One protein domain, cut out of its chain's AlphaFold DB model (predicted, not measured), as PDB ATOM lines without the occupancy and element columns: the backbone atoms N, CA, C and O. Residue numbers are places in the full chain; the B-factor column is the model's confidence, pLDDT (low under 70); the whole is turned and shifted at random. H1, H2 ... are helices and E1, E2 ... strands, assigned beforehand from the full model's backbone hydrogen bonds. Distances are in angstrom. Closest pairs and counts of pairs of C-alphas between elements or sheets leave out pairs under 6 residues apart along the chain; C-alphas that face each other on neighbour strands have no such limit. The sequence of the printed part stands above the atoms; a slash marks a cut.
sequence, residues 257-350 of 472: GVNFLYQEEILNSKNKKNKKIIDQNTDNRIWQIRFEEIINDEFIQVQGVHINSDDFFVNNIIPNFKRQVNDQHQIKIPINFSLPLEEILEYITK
ATOM      1  N   GLY A 257     -12.363 -43.816 -14.259       62.12
ATOM      2  CA  GLY A 257     -11.246 -43.103 -14.897       62.12
ATOM      3  C   GLY A 257     -11.307 -41.579 -14.781       62.12
ATOM      4  O   GLY A 257     -10.402 -40.917 -15.274       62.12
ATOM      5  N   VAL A 258     -12.317 -41.025 -14.105       62.50
ATOM      6  CA  VAL A 258     -12.354 -39.611 -13.724       62.50
ATOM      7  C   VAL A 258     -11.836 -39.476 -12.296       62.50
ATOM      8  O   VAL A 258     -12.483 -39.941 -11.365       62.50
ATOM      9  N   ASN A 259     -10.665 -38.862 -12.106       51.56
ATOM     10  CA  ASN A 259     -10.087 -38.734 -10.763       51.56
ATOM     11  C   ASN A 259     -10.718 -37.622  -9.906       51.56
ATOM     12  O   ASN A 259     -10.456 -37.621  -8.711       51.56
ATOM     13  N   PHE A 260     -11.566 -36.727 -10.439       54.06
ATOM     14  CA  PHE A 260     -12.290 -35.728  -9.634       54.06
ATOM     15  C   PHE A 260     -13.617 -35.262 -10.277       54.06
ATOM     16  O   PHE A 260     -13.673 -34.986 -11.472       54.06
ATOM     17  N   LEU A 261     -14.651 -35.104  -9.434       57.38
ATOM     18  CA  LEU A 261     -15.863 -34.274  -9.601       57.38
ATOM     19  C   LEU A 261     -16.900 -34.601 -10.698       57.38
ATOM     20  O   LEU A 261     -17.807 -33.790 -10.898       57.38
ATOM     21  N   TYR A 262     -16.836 -35.759 -11.364       64.81
ATOM     22  CA  TYR A 262     -17.895 -36.172 -12.294       64.81
ATOM     23  C   TYR A 262     -18.646 -37.418 -11.817       64.81
ATOM     24  O   TYR A 262     -18.106 -38.527 -11.834       64.81
ATOM     25  N   GLN A 263     -19.901 -37.212 -11.419       75.69
ATOM     26  CA  GLN A 263     -20.834 -38.272 -11.057       75.69
ATOM     27  C   GLN A 263     -21.987 -38.312 -12.056       75.69
ATOM     28  O   GLN A 263     -22.492 -37.273 -12.482       75.69
ATOM     29  N   GLU A 264     -22.388 -39.521 -12.433       80.38
ATOM     30  CA  GLU A 264     -23.571 -39.775 -13.243       80.38
ATOM     31  C   GLU A 264     -24.754 -40.103 -12.331       80.38
ATOM     32  O   GLU A 264     -24.689 -41.033 -11.521       80.38
ATOM     33  N   GLU A 265     -25.864 -39.389 -12.510       85.81
ATOM     34  CA  GLU A 265     -27.121 -39.750 -11.868       85.81
ATOM     35  C   GLU A 265     -27.755 -40.966 -12.553       85.81
ATOM     36  O   GLU A 265     -28.072 -40.954 -13.744       85.81
ATOM     37  N   ILE A 266     -28.015 -42.016 -11.778       87.94
ATOM     38  CA  ILE A 266     -28.663 -43.224 -12.274       87.94
ATOM     39  C   ILE A 266     -30.175 -43.017 -12.349       87.94
ATOM     40  O   ILE A 266     -30.874 -43.018 -11.336       87.94
ATOM     41  N   LEU A 267     -30.720 -42.936 -13.565       85.50
ATOM     42  CA  LEU A 267     -32.167 -42.780 -13.768       85.50
ATOM     43  C   LEU A 267     -32.930 -44.105 -13.911       85.50
ATOM     44  O   LEU A 267     -34.159 -44.111 -13.834       85.50
ATOM     45  N   ASN A 268     -32.237 -45.223 -14.165       83.75
ATOM     46  CA  ASN A 268     -32.848 -46.498 -14.588       83.75
ATOM     47  C   ASN A 268     -33.863 -46.324 -15.739       83.75
ATOM     48  O   ASN A 268     -34.909 -46.976 -15.818       83.75
ATOM     49  N   SER A 269     -33.512 -45.403 -16.633       83.94
ATOM     50  CA  SER A 269     -34.093 -45.115 -17.938       83.94
ATOM     51  C   SER A 269     -32.995 -44.470 -18.793       83.94
ATOM     52  O   SER A 269     -31.951 -44.100 -18.256       83.94
ATOM     53  N   LYS A 270     -33.203 -44.340 -20.109       82.75
ATOM     54  CA  LYS A 270     -32.231 -43.635 -20.955       82.75
ATOM     55  C   LYS A 270     -32.143 -42.170 -20.542       82.75
ATOM     56  O   LYS A 270     -33.171 -41.487 -20.480       82.75
ATOM     57  N   ASN A 271     -30.923 -41.684 -20.343       79.31
ATOM     58  CA  ASN A 271     -30.664 -40.261 -20.224       79.31
ATOM     59  C   ASN A 271     -31.073 -39.568 -21.527       79.31
ATOM     60  O   ASN A 271     -30.837 -40.081 -22.624       79.31
ATOM     61  N   LYS A 272     -31.734 -38.413 -21.407       84.75
ATOM     62  CA  LYS A 272     -32.160 -37.634 -22.574       84.75
ATOM     63  C   LYS A 272     -30.941 -37.041 -23.262       84.75
ATOM     64  O   LYS A 272     -30.030 -36.577 -22.580       84.75
ATOM     65  N   LYS A 273     -30.984 -36.983 -24.598       84.94
ATOM     66  CA  LYS A 273     -29.948 -36.315 -25.390       84.94
ATOM     67  C   LYS A 273     -29.675 -34.930 -24.838       84.94
ATOM     68  O   LYS A 273     -30.585 -34.110 -24.715       84.94
ATOM     69  N   ASN A 274     -28.421 -34.704 -24.496       84.62
ATOM     70  CA  ASN A 274     -27.959 -33.468 -23.908       84.62
ATOM     71  C   ASN A 274     -26.481 -33.284 -24.236       84.62
ATOM     72  O   ASN A 274     -25.751 -34.258 -24.420       84.62
ATOM     73  N   LYS A 275     -26.056 -32.027 -24.284       86.69
ATOM     74  CA  LYS A 275     -24.654 -31.649 -24.359       86.69
ATOM     75  C   LYS A 275     -24.373 -30.662 -23.240       86.69
ATOM     76  O   LYS A 275     -24.971 -29.587 -23.202       86.69
ATOM     77  N   LYS A 276     -23.465 -31.024 -22.342       82.75
ATOM     78  CA  LYS A 276     -23.073 -30.197 -21.203       82.75
ATOM     79  C   LYS A 276     -21.586 -29.895 -21.301       82.75
ATOM     80  O   LYS A 276     -20.780 -30.804 -21.448       82.75
ATOM     81  N   ILE A 277     -21.236 -28.616 -21.218       81.44
ATOM     82  CA  ILE A 277     -19.845 -28.164 -21.135       81.44
ATOM     83  C   ILE A 277     -19.680 -27.463 -19.792       81.44
ATOM     84  O   ILE A 277     -20.482 -26.592 -19.449       81.44
ATOM     85  N   ILE A 278     -18.679 -27.875 -19.020       78.31
ATOM     86  CA  ILE A 278     -18.362 -27.300 -17.713       78.31
ATOM     87  C   ILE A 278     -16.887 -26.915 -17.722       78.31
ATOM     88  O   ILE A 278     -16.019 -27.784 -17.782       78.31
ATOM     89  N   ASP A 279     -16.615 -25.620 -17.610       74.06
ATOM     90  CA  ASP A 279     -15.265 -25.119 -17.377       74.06
ATOM     91  C   ASP A 279     -15.076 -24.950 -15.857       74.06
ATOM     92  O   ASP A 279     -15.804 -24.197 -15.207       74.06
ATOM     93  N   GLN A 280     -14.127 -25.684 -15.271       69.56
ATOM     94  CA  GLN A 280     -13.756 -25.563 -13.860       69.56
ATOM     95  C   GLN A 280     -12.452 -24.775 -13.729       69.56
ATOM     96  O   GLN A 280     -11.396 -25.188 -14.216       69.56
ATOM     97  N   ASN A 281     -12.533 -23.644 -13.028       63.97
ATOM     98  CA  ASN A 281     -11.373 -22.881 -12.590       63.97
ATOM     99  C   ASN A 281     -11.040 -23.291 -11.158       63.97
ATOM    100  O   ASN A 281     -11.828 -23.052 -10.247       63.97
ATOM    101  N   THR A 282      -9.876 -23.900 -10.955       58.03
ATOM    102  CA  THR A 282      -9.319 -24.022  -9.607       58.03
ATOM    103  C   THR A 282      -8.641 -22.697  -9.238       58.03
ATOM    104  O   THR A 282      -7.980 -22.086 -10.078       58.03
ATOM    105  N   ASP A 283      -8.815 -22.224  -7.995       53.41
ATOM    106  CA  ASP A 283      -8.273 -20.931  -7.517       53.41
ATOM    107  C   ASP A 283      -6.746 -20.813  -7.697       53.41
ATOM    108  O   ASP A 283      -6.193 -19.717  -7.832       53.41
ATOM    109  N   ASN A 284      -6.057 -21.950  -7.803       52.34
ATOM    110  CA  ASN A 284      -4.698 -22.023  -8.315       52.34
ATOM    111  C   ASN A 284      -4.732 -22.124  -9.845       52.34
ATOM    112  O   ASN A 284      -5.008 -23.191 -10.385       52.34
ATOM    113  N   ARG A 285      -4.368 -21.029 -10.530       51.12
ATOM    114  CA  ARG A 285      -4.282 -20.802 -11.998       51.12
ATOM    115  C   ARG A 285      -3.481 -21.831 -12.836       51.12
ATOM    116  O   ARG A 285      -3.116 -21.541 -13.969       51.12
ATOM    117  N   ILE A 286      -3.158 -22.997 -12.289       54.00
ATOM    118  CA  ILE A 286      -2.300 -24.028 -12.875       54.00
ATOM    119  C   ILE A 286      -3.138 -25.117 -13.573       54.00
ATOM    120  O   ILE A 286      -2.663 -25.699 -14.542       54.00
ATOM    121  N   TRP A 287      -4.398 -25.343 -13.173       58.44
ATOM    122  CA  TRP A 287      -5.255 -26.379 -13.772       58.44
ATOM    123  C   TRP A 287      -6.639 -25.828 -14.127       58.44
ATOM    124  O   TRP A 287      -7.591 -25.928 -13.353       58.44
ATOM    125  N   GLN A 288      -6.740 -25.221 -15.311       71.94
ATOM    126  CA  GLN A 288      -8.022 -24.924 -15.951       71.94
ATOM    127  C   GLN A 288      -8.485 -26.167 -16.706       71.94
ATOM    128  O   GLN A 288      -7.747 -26.696 -17.541       71.94
ATOM    129  N   ILE A 289      -9.679 -26.654 -16.389       76.19
ATOM    130  CA  ILE A 289     -10.199 -27.915 -16.914       76.19
ATOM    131  C   ILE A 289     -11.507 -27.651 -17.650       76.19
ATOM    132  O   ILE A 289     -12.389 -26.981 -17.115       76.19
ATOM    133  N   ARG A 290     -11.647 -28.231 -18.844       81.00
ATOM    134  CA  ARG A 290     -12.912 -28.297 -19.575       81.00
ATOM    135  C   ARG A 290     -13.424 -29.726 -19.584       81.00
ATOM    136  O   ARG A 290     -12.736 -30.621 -20.071       81.00
ATOM    137  N   PHE A 291     -14.644 -29.906 -19.099       81.12
ATOM    138  CA  PHE A 291     -15.402 -31.141 -19.235       81.12
ATOM    139  C   PHE A 291     -16.474 -30.992 -20.307       81.12
ATOM    140  O   PHE A 291     -17.229 -30.019 -20.307       81.12
ATOM    141  N   GLU A 292     -16.566 -31.981 -21.183       86.06
ATOM    142  CA  GLU A 292     -17.625 -32.128 -22.171       86.06
ATOM    143  C   GLU A 292     -18.331 -33.468 -21.956       86.06
ATOM    144  O   GLU A 292     -17.716 -34.532 -22.013       86.06
ATOM    145  N   GLU A 293     -19.637 -33.401 -21.710       86.44
ATOM    146  CA  GLU A 293     -20.529 -34.554 -21.714       86.44
ATOM    147  C   GLU A 293     -21.460 -34.472 -22.923       86.44
ATOM    148  O   GLU A 293     -22.132 -33.456 -23.139       86.44
ATOM    149  N   ILE A 294     -21.543 -35.566 -23.678       88.81
ATOM    150  CA  ILE A 294     -22.503 -35.738 -24.768       88.81
ATOM    151  C   ILE A 294     -23.292 -37.021 -24.521       88.81
ATOM    152  O   ILE A 294     -22.748 -38.124 -24.565       88.81
ATOM    153  N   ILE A 295     -24.592 -36.878 -24.286       87.94
ATOM    154  CA  ILE A 295     -25.513 -37.992 -24.064       87.94
ATOM    155  C   ILE A 295     -26.156 -38.367 -25.403       87.94
ATOM    156  O   ILE A 295     -26.925 -37.586 -25.967       87.94
ATOM    157  N   ASN A 296     -25.861 -39.570 -25.895       88.00
ATOM    158  CA  ASN A 296     -26.513 -40.198 -27.047       88.00
ATOM    159  C   ASN A 296     -27.563 -41.217 -26.582       88.00
ATOM    160  O   ASN A 296     -27.667 -41.510 -25.392       88.00
ATOM    161  N   ASP A 297     -28.355 -41.773 -27.504       85.75
ATOM    162  CA  ASP A 297     -29.395 -42.749 -27.139       85.75
ATOM    163  C   ASP A 297     -28.796 -44.065 -26.617       85.75
ATOM    164  O   ASP A 297     -29.450 -44.787 -25.868       85.75
ATOM    165  N   GLU A 298     -27.578 -44.406 -27.029       87.75
ATOM    166  CA  GLU A 298     -26.930 -45.689 -26.756       87.75
ATOM    167  C   GLU A 298     -25.791 -45.573 -25.739       87.75
ATOM    168  O   GLU A 298     -25.533 -46.514 -24.983       87.75
ATOM    169  N   PHE A 299     -25.121 -44.421 -25.690       89.50
ATOM    170  CA  PHE A 299     -23.950 -44.189 -24.848       89.50
ATOM    171  C   PHE A 299     -23.823 -42.727 -24.418       89.50
ATOM    172  O   PHE A 299     -24.414 -41.828 -25.009       89.50
ATOM    173  N   ILE A 300     -23.010 -42.493 -23.397       87.75
ATOM    174  CA  ILE A 300     -22.622 -41.173 -22.911       87.75
ATOM    175  C   ILE A 300     -21.119 -41.037 -23.131       87.75
ATOM    176  O   ILE A 300     -20.342 -41.905 -22.730       87.75
ATOM    177  N   GLN A 301     -20.718 -39.965 -23.796       88.50
ATOM    178  CA  GLN A 301     -19.325 -39.586 -23.984       88.50
ATOM    179  C   GLN A 301     -18.951 -38.571 -22.912       88.50
ATOM    180  O   GLN A 301     -19.632 -37.556 -22.770       88.50
ATOM    181  N   VAL A 302     -17.862 -38.835 -22.192       86.56
ATOM    182  CA  VAL A 302     -17.309 -37.935 -21.177       86.56
ATOM    183  C   VAL A 302     -15.854 -37.657 -21.523       86.56
ATOM    184  O   VAL A 302     -15.026 -38.571 -21.557       86.56
ATOM    185  N   GLN A 303     -15.541 -36.391 -21.780       85.19
ATOM    186  CA  GLN A 303     -14.199 -35.924 -22.105       85.19
ATOM    187  C   GLN A 303     -13.775 -34.811 -21.154       85.19
ATOM    188  O   GLN A 303     -14.566 -33.940 -20.806       85.19
ATOM    189  N   GLY A 304     -12.518 -34.856 -20.726       81.88
ATOM    190  CA  GLY A 304     -11.892 -33.867 -19.861       81.88
ATOM    191  C   GLY A 304     -10.511 -33.523 -20.395       81.88
ATOM    192  O   GLY A 304      -9.657 -34.406 -20.506       81.88
ATOM    193  N   VAL A 305     -10.305 -32.247 -20.715       82.31
ATOM    194  CA  VAL A 305      -9.031 -31.708 -21.212       82.31
ATOM    195  C   VAL A 305      -8.548 -30.575 -20.322       82.31
ATOM    196  O   VAL A 305      -9.343 -29.822 -19.747       82.31
ATOM    197  N   HIS A 306      -7.232 -30.436 -20.212       78.12
ATOM    198  CA  HIS A 306      -6.644 -29.227 -19.656       78.12
ATOM    199  C   HIS A 306      -6.759 -28.113 -20.698       78.12
ATOM    200  O   HIS A 306      -6.345 -28.288 -21.828       78.12
ATOM    201  N   ILE A 307      -7.293 -26.943 -20.346       74.94
ATOM    202  CA  ILE A 307      -7.556 -25.864 -21.323       74.94
ATOM    203  C   ILE A 307      -6.277 -25.411 -22.063       74.94
ATOM    204  O   ILE A 307      -6.360 -24.898 -23.176       74.94
ATOM    205  N   ASN A 308      -5.100 -25.660 -21.479       74.06
ATOM    206  CA  ASN A 308      -3.792 -25.311 -22.039       74.06
ATOM    207  C   ASN A 308      -2.968 -26.525 -22.525       74.06
ATOM    208  O   ASN A 308      -1.769 -26.377 -22.753       74.06
ATOM    209  N   SER A 309      -3.558 -27.719 -22.629       69.06
ATOM    210  CA  SER A 309      -2.891 -28.922 -23.145       69.06
ATOM    211  C   SER A 309      -3.865 -29.742 -23.997       69.06
ATOM    212  O   SER A 309      -5.053 -29.827 -23.701       69.06
ATOM    213  N   ASP A 310      -3.350 -30.371 -25.051       67.19
ATOM    214  CA  ASP A 310      -4.132 -31.290 -25.887       67.19
ATOM    215  C   ASP A 310      -4.291 -32.683 -25.238       67.19
ATOM    216  O   ASP A 310      -4.873 -33.596 -25.827       67.19
ATOM    217  N   ASP A 311      -3.785 -32.864 -24.014       68.44
ATOM    218  CA  ASP A 311      -3.857 -34.123 -23.288       68.44
ATOM    219  C   ASP A 311      -5.220 -34.274 -22.605       68.44
ATOM    220  O   ASP A 311      -5.611 -33.523 -21.701       68.44
ATOM    221  N   PHE A 312      -5.936 -35.320 -23.009       67.44
ATOM    222  CA  PHE A 312      -7.106 -35.790 -22.286       67.44
ATOM    223  C   PHE A 312      -6.663 -36.467 -20.990       67.44
ATOM    224  O   PHE A 312      -5.977 -37.489 -21.023       67.44
ATOM    225  N   PHE A 313      -7.122 -35.963 -19.846       73.38
ATOM    226  CA  PHE A 313      -7.026 -36.709 -18.585       73.38
ATOM    227  C   PHE A 313      -8.292 -37.549 -18.329       73.38
ATOM    228  O   PHE A 313      -8.263 -38.464 -17.509       73.38
ATOM    229  N   VAL A 314      -9.384 -37.289 -19.067       78.38
ATOM    230  CA  VAL A 314     -10.584 -38.140 -19.147       78.38
ATOM    231  C   VAL A 314     -11.017 -38.278 -20.604       78.38
ATOM    232  O   VAL A 314     -11.221 -37.285 -21.293       78.38
ATOM    233  N   ASN A 315     -11.210 -39.511 -21.065       81.56
ATOM    234  CA  ASN A 315     -11.829 -39.809 -22.355       81.56
ATOM    235  C   ASN A 315     -12.516 -41.173 -22.256       81.56
ATOM    236  O   ASN A 315     -11.862 -42.210 -22.371       81.56
ATOM    237  N   ASN A 316     -13.810 -41.176 -21.939       84.88
ATOM    238  CA  ASN A 316     -14.545 -42.400 -21.657       84.88
ATOM    239  C   ASN A 316     -15.899 -42.435 -22.373       84.88
ATOM    240  O   ASN A 316     -16.542 -41.406 -22.584       84.88
ATOM    241  N   ILE A 317     -16.328 -43.648 -22.713       86.38
ATOM    242  CA  ILE A 317     -17.660 -43.944 -23.234       86.38
ATOM    243  C   ILE A 317     -18.321 -44.892 -22.245       86.38
ATOM    244  O   ILE A 317     -17.814 -45.985 -21.988       86.38
ATOM    245  N   ILE A 318     -19.458 -44.477 -21.701       85.81
ATOM    246  CA  ILE A 318     -20.245 -45.283 -20.768       85.81
ATOM    247  C   ILE A 318     -21.608 -45.634 -21.380       85.81
ATOM    248  O   ILE A 318     -22.157 -44.843 -22.150       85.81
ATOM    249  N   PRO A 319     -22.174 -46.818 -21.093       86.75
ATOM    250  CA  PRO A 319     -23.457 -47.211 -21.670       86.75
ATOM    251  C   PRO A 319     -24.638 -46.359 -21.180       86.75
ATOM    252  O   PRO A 319     -24.800 -46.180 -19.977       86.75
ATOM    253  N   ASN A 320     -25.526 -45.928 -22.086       88.31
ATOM    254  CA  ASN A 320     -26.797 -45.266 -21.744       88.31
ATOM    255  C   ASN A 320     -27.959 -46.276 -21.774       88.31
ATOM    256  O   ASN A 320     -28.920 -46.142 -22.536       88.31
ATOM    257  N   PHE A 321     -27.832 -47.356 -21.006       88.75
ATOM    258  CA  PHE A 321     -28.822 -48.435 -21.012       88.75
ATOM    259  C   PHE A 321     -30.105 -48.043 -20.283       88.75
ATOM    260  O   PHE A 321     -30.088 -47.319 -19.286       88.75
ATOM    261  N   LYS A 322     -31.239 -48.594 -20.736       88.25
ATOM    262  CA  LYS A 322     -32.547 -48.375 -20.091       88.25
ATOM    263  C   LYS A 322     -32.582 -48.798 -18.627       88.25
ATOM    264  O   LYS A 322     -33.421 -48.289 -17.891       88.25
ATOM    265  N   ARG A 323     -31.730 -49.732 -18.209       88.81
ATOM    266  CA  ARG A 323     -31.560 -50.168 -16.821       88.81
ATOM    267  C   ARG A 323     -30.077 -50.339 -16.546       88.81
ATOM    268  O   ARG A 323     -29.382 -50.985 -17.329       88.81
ATOM    269  N   GLN A 324     -29.612 -49.785 -15.435       84.69
ATOM    270  CA  GLN A 324     -28.203 -49.842 -15.081       84.69
ATOM    271  C   GLN A 324     -27.983 -50.842 -13.947       84.69
ATOM    272  O   GLN A 324     -28.690 -50.840 -12.943       84.69
ATOM    273  N   VAL A 325     -26.980 -51.699 -14.114       86.44
ATOM    274  CA  VAL A 325     -26.517 -52.645 -13.093       86.44
ATOM    275  C   VAL A 325     -25.076 -52.325 -12.732       86.44
ATOM    276  O   VAL A 325     -24.337 -51.765 -13.543       86.44
ATOM    277  N   ASN A 326     -24.676 -52.688 -11.521       85.69
ATOM    278  CA  ASN A 326     -23.288 -52.605 -11.105       85.69
ATOM    279  C   ASN A 326     -22.516 -53.814 -11.644       85.69
ATOM    280  O   ASN A 326     -22.500 -54.882 -11.033       85.69
ATOM    281  N   ASP A 327     -21.876 -53.651 -12.799       76.69
ATOM    282  CA  ASP A 327     -20.921 -54.638 -13.295       76.69
ATOM    283  C   ASP A 327     -19.529 -54.381 -12.700       76.69
ATOM    284  O   ASP A 327     -18.668 -53.737 -13.300       76.69
ATOM    285  N   GLN A 328     -19.299 -54.926 -11.504       70.06
ATOM    286  CA  GLN A 328     -18.003 -54.854 -10.819       70.06
ATOM    287  C   GLN A 328     -16.856 -55.521 -11.603       70.06
ATOM    288  O   GLN A 328     -15.691 -55.336 -11.256       70.06
ATOM    289  N   HIS A 329     -17.160 -56.319 -12.633       68.31
ATOM    290  CA  HIS A 329     -16.176 -57.053 -13.429       68.31
ATOM    291  C   HIS A 329     -15.997 -56.465 -14.835       68.31
ATOM    292  O   HIS A 329     -15.382 -57.110 -15.690       68.31
ATOM    293  N   GLN A 330     -16.503 -55.253 -15.081       74.25
ATOM    294  CA  GLN A 330     -16.412 -54.619 -16.386       74.25
ATOM    295  C   GLN A 330     -14.946 -54.418 -16.802       74.25
ATOM    296  O   GLN A 330     -14.174 -53.694 -16.169       74.25
ATOM    297  N   ILE A 331     -14.560 -55.052 -17.911       76.31
ATOM    298  CA  ILE A 331     -13.223 -54.917 -18.490       76.31
ATOM    299  C   ILE A 331     -13.170 -53.630 -19.312       76.31
ATOM    300  O   ILE A 331     -13.978 -53.428 -20.218       76.31
ATOM    301  N   LYS A 332     -12.181 -52.779 -19.031       78.69
ATOM    302  CA  LYS A 332     -11.889 -51.601 -19.852       78.69
ATOM    303  C   LYS A 332     -11.011 -52.006 -21.030       78.69
ATOM    304  O   LYS A 332      -9.908 -52.511 -20.830       78.69
ATOM    305  N   ILE A 333     -11.498 -51.767 -22.244       82.88
ATOM    306  CA  ILE A 333     -10.751 -52.005 -23.480       82.88
ATOM    307  C   ILE A 333     -10.400 -50.637 -24.075       82.88
ATOM    308  O   ILE A 333     -11.314 -49.923 -24.491       82.88
ATOM    309  N   PRO A 334      -9.117 -50.238 -24.107       82.38
ATOM    310  CA  PRO A 334      -8.719 -49.026 -24.808       82.38
ATOM    311  C   PRO A 334      -8.894 -49.228 -26.320       82.38
ATOM    312  O   PRO A 334      -8.429 -50.226 -26.872       82.38
ATOM    313  N   ILE A 335      -9.564 -48.288 -26.991       85.75
ATOM    314  CA  ILE A 335      -9.817 -48.323 -28.439       85.75
ATOM    315  C   ILE A 335      -9.288 -47.032 -29.063       85.75
ATOM    316  O   ILE A 335      -9.605 -45.937 -28.599       85.75
ATOM    317  N   ASN A 336      -8.510 -47.159 -30.139       85.25
ATOM    318  CA  ASN A 336      -8.132 -46.025 -30.974       85.25
ATOM    319  C   ASN A 336      -9.196 -45.814 -32.060       85.25
ATOM    320  O   ASN A 336      -9.197 -46.512 -33.069       85.25
ATOM    321  N   PHE A 337     -10.074 -44.828 -31.864       85.69
ATOM    322  CA  PHE A 337     -11.127 -44.473 -32.826       85.69
ATOM    323  C   PHE A 337     -10.607 -43.888 -34.152       85.69
ATOM    324  O   PHE A 337     -11.403 -43.654 -35.055       85.69
ATOM    325  N   SER A 338      -9.294 -43.675 -34.294       89.12
ATOM    326  CA  SER A 338      -8.676 -43.295 -35.574       89.12
ATOM    327  C   SER A 338      -8.475 -44.489 -36.516       89.12
ATOM    328  O   SER A 338      -8.159 -44.286 -37.686       89.12
ATOM    329  N   LEU A 339      -8.594 -45.723 -36.012       92.25
ATOM    330  CA  LEU A 339      -8.481 -46.931 -36.827       92.25
ATOM    331  C   LEU A 339      -9.765 -47.172 -37.641       92.25
ATOM    332  O   LEU A 339     -10.853 -46.806 -37.184       92.25
ATOM    333  N   PRO A 340      -9.670 -47.828 -38.813       95.56
ATOM    334  CA  PRO A 340     -10.835 -48.310 -39.547       95.56
ATOM    335  C   PRO A 340     -11.738 -49.202 -38.687       95.56
ATOM    336  O   PRO A 340     -11.270 -49.942 -37.815       95.56
ATOM    337  N   LEU A 341     -13.044 -49.165 -38.959       94.31
ATOM    338  CA  LEU A 341     -14.038 -49.937 -38.211       94.31
ATOM    339  C   LEU A 341     -13.724 -51.439 -38.238       94.31
ATOM    340  O   LEU A 341     -13.856 -52.112 -37.219       94.31
ATOM    341  N   GLU A 342     -13.283 -51.955 -39.383       95.81
ATOM    342  CA  GLU A 342     -12.954 -53.365 -39.573       95.81
ATOM    343  C   GLU A 342     -11.814 -53.809 -38.644       95.81
ATOM    344  O   GLU A 342     -11.895 -54.881 -38.042       95.81
ATOM    345  N   GLU A 343     -10.797 -52.962 -38.454       94.62
ATOM    346  CA  GLU A 343      -9.671 -53.236 -37.553       94.62
ATOM    347  C   GLU A 343     -10.106 -53.217 -36.081       94.62
ATOM    348  O   GLU A 343      -9.717 -54.091 -35.299       94.62
ATOM    349  N   ILE A 344     -10.959 -52.257 -35.702       95.25
ATOM    350  CA  ILE A 344     -11.533 -52.181 -34.351       95.25
ATOM    351  C   ILE A 344     -12.358 -53.443 -34.059       95.25
ATOM    352  O   ILE A 344     -12.208 -54.055 -32.996       95.25
ATOM    353  N   LEU A 345     -13.204 -53.862 -35.004       93.25
ATOM    354  CA  LEU A 345     -14.031 -55.063 -34.880       93.25
ATOM    355  C   LEU A 345     -13.181 -56.332 -34.786       93.25
ATOM    356  O   LEU A 345     -13.462 -57.178 -33.934       93.25
ATOM    357  N   GLU A 346     -12.129 -56.463 -35.597       94.38
ATOM    358  CA  GLU A 346     -11.213 -57.604 -35.525       94.38
ATOM    359  C   GLU A 346     -10.515 -57.665 -34.157       94.38
ATOM    360  O   GLU A 346     -10.456 -58.730 -33.532       94.38
ATOM    361  N   TYR A 347     -10.038 -56.524 -33.648       92.94
ATOM    362  CA  TYR A 347      -9.390 -56.446 -32.340       92.94
ATOM    363  C   TYR A 347     -10.335 -56.862 -31.204       92.94
ATOM    364  O   TYR A 347     -10.000 -57.761 -30.426       92.94
ATOM    365  N   ILE A 348     -11.533 -56.269 -31.131       91.06
ATOM    366  CA  ILE A 348     -12.540 -56.596 -30.106       91.06
ATOM    367  C   ILE A 348     -12.945 -58.072 -30.192       91.06
ATOM    368  O   ILE A 348     -13.063 -58.736 -29.160       91.06
ATOM    369  N   THR A 349     -13.104 -58.607 -31.405       89.69
ATOM    370  CA  THR A 349     -13.439 -60.022 -31.626       89.69
ATOM    371  C   THR A 349     -12.365 -60.935 -31.037       89.69
ATOM    372  O   THR A 349     -12.678 -61.780 -30.197       89.69
ATOM    373  N   LYS A 350     -11.085 -60.703 -31.361       90.69
ATOM    374  CA  LYS A 350      -9.965 -61.487 -30.807       90.69
ATOM    375  C   LYS A 350      -9.865 -61.381 -29.283       90.69
ATOM    376  O   LYS A 350      -9.525 -62.364 -28.622       90.69
TER     377      LYS A 350
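AT A GLANCE: This is residues 257 to 350 of the 472 residues of an uncharacterized protein of Sulfurimonas sp (UniProt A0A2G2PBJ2). A single open sheet of four long strands side by side, E2, E3, E4 and E5, forms a twisted, gently curled wall; the short strand E1 passes over one face at a distance, and a long loop swings out past the E5 edge to helix H1, set well away from the sheet. Residues 326 to 331 and 337 to 343 stick out. The printed part has 94 residues, with five named strands and then one named helix along the chain; the sheet's order is E2, E3, E4, E5, all antiparallel. The class is mixed, with 45 residues in named elements, under half. The whole is loose, with a radius of gyration of the C-alphas of 15.4 A and spans of 45 by 32 by 25 A.

IN THESE COORDINATES: E2, residues 274 to 281, is 22.7 A long and begins at C-alpha 274 (-27.959, -33.468, -23.908). E3, residues 288 to 295, is 23.3 A; E4, residues 299 to 306, 23.5 A; E5, residues 312 to 319, 20.0 A. E1 is residues 263 to 265, 6.5 A. H1, residues 341 to 350, is 14.3 A and ends at C-alpha 350 (-9.965, -61.487, -30.807).

HOW THE PARTS SIT: The strands E2 to E5 form a meander, each the antiparallel neighbour of the one before. In the hairpin E2 and E3, at 169 degrees, N 280 and O 289 are 2.8 A apart. In the hairpin E3 and E4, N 292 and O 303 are 2.8 A apart; in the hairpin E4 and E5, N 300 and O 318, 2.8 A. E1 pairs with no named strand and is apart from E2, E3, E4 and E5. H1 is not on the sheet; each of its O i to N i+4 pairs is within hydrogen-bond range.

THE WHOLE: The C-alphas farthest apart, of Asp 283 and Lys 350, are 46.8 A apart. The printed part has no cut. The link from E5 to H1, 21 residues, is long. Mean pLDDT of the printed part is 79.8; residues 257 to 262, 280 to 287, 309 to 312 and 329 are under 70.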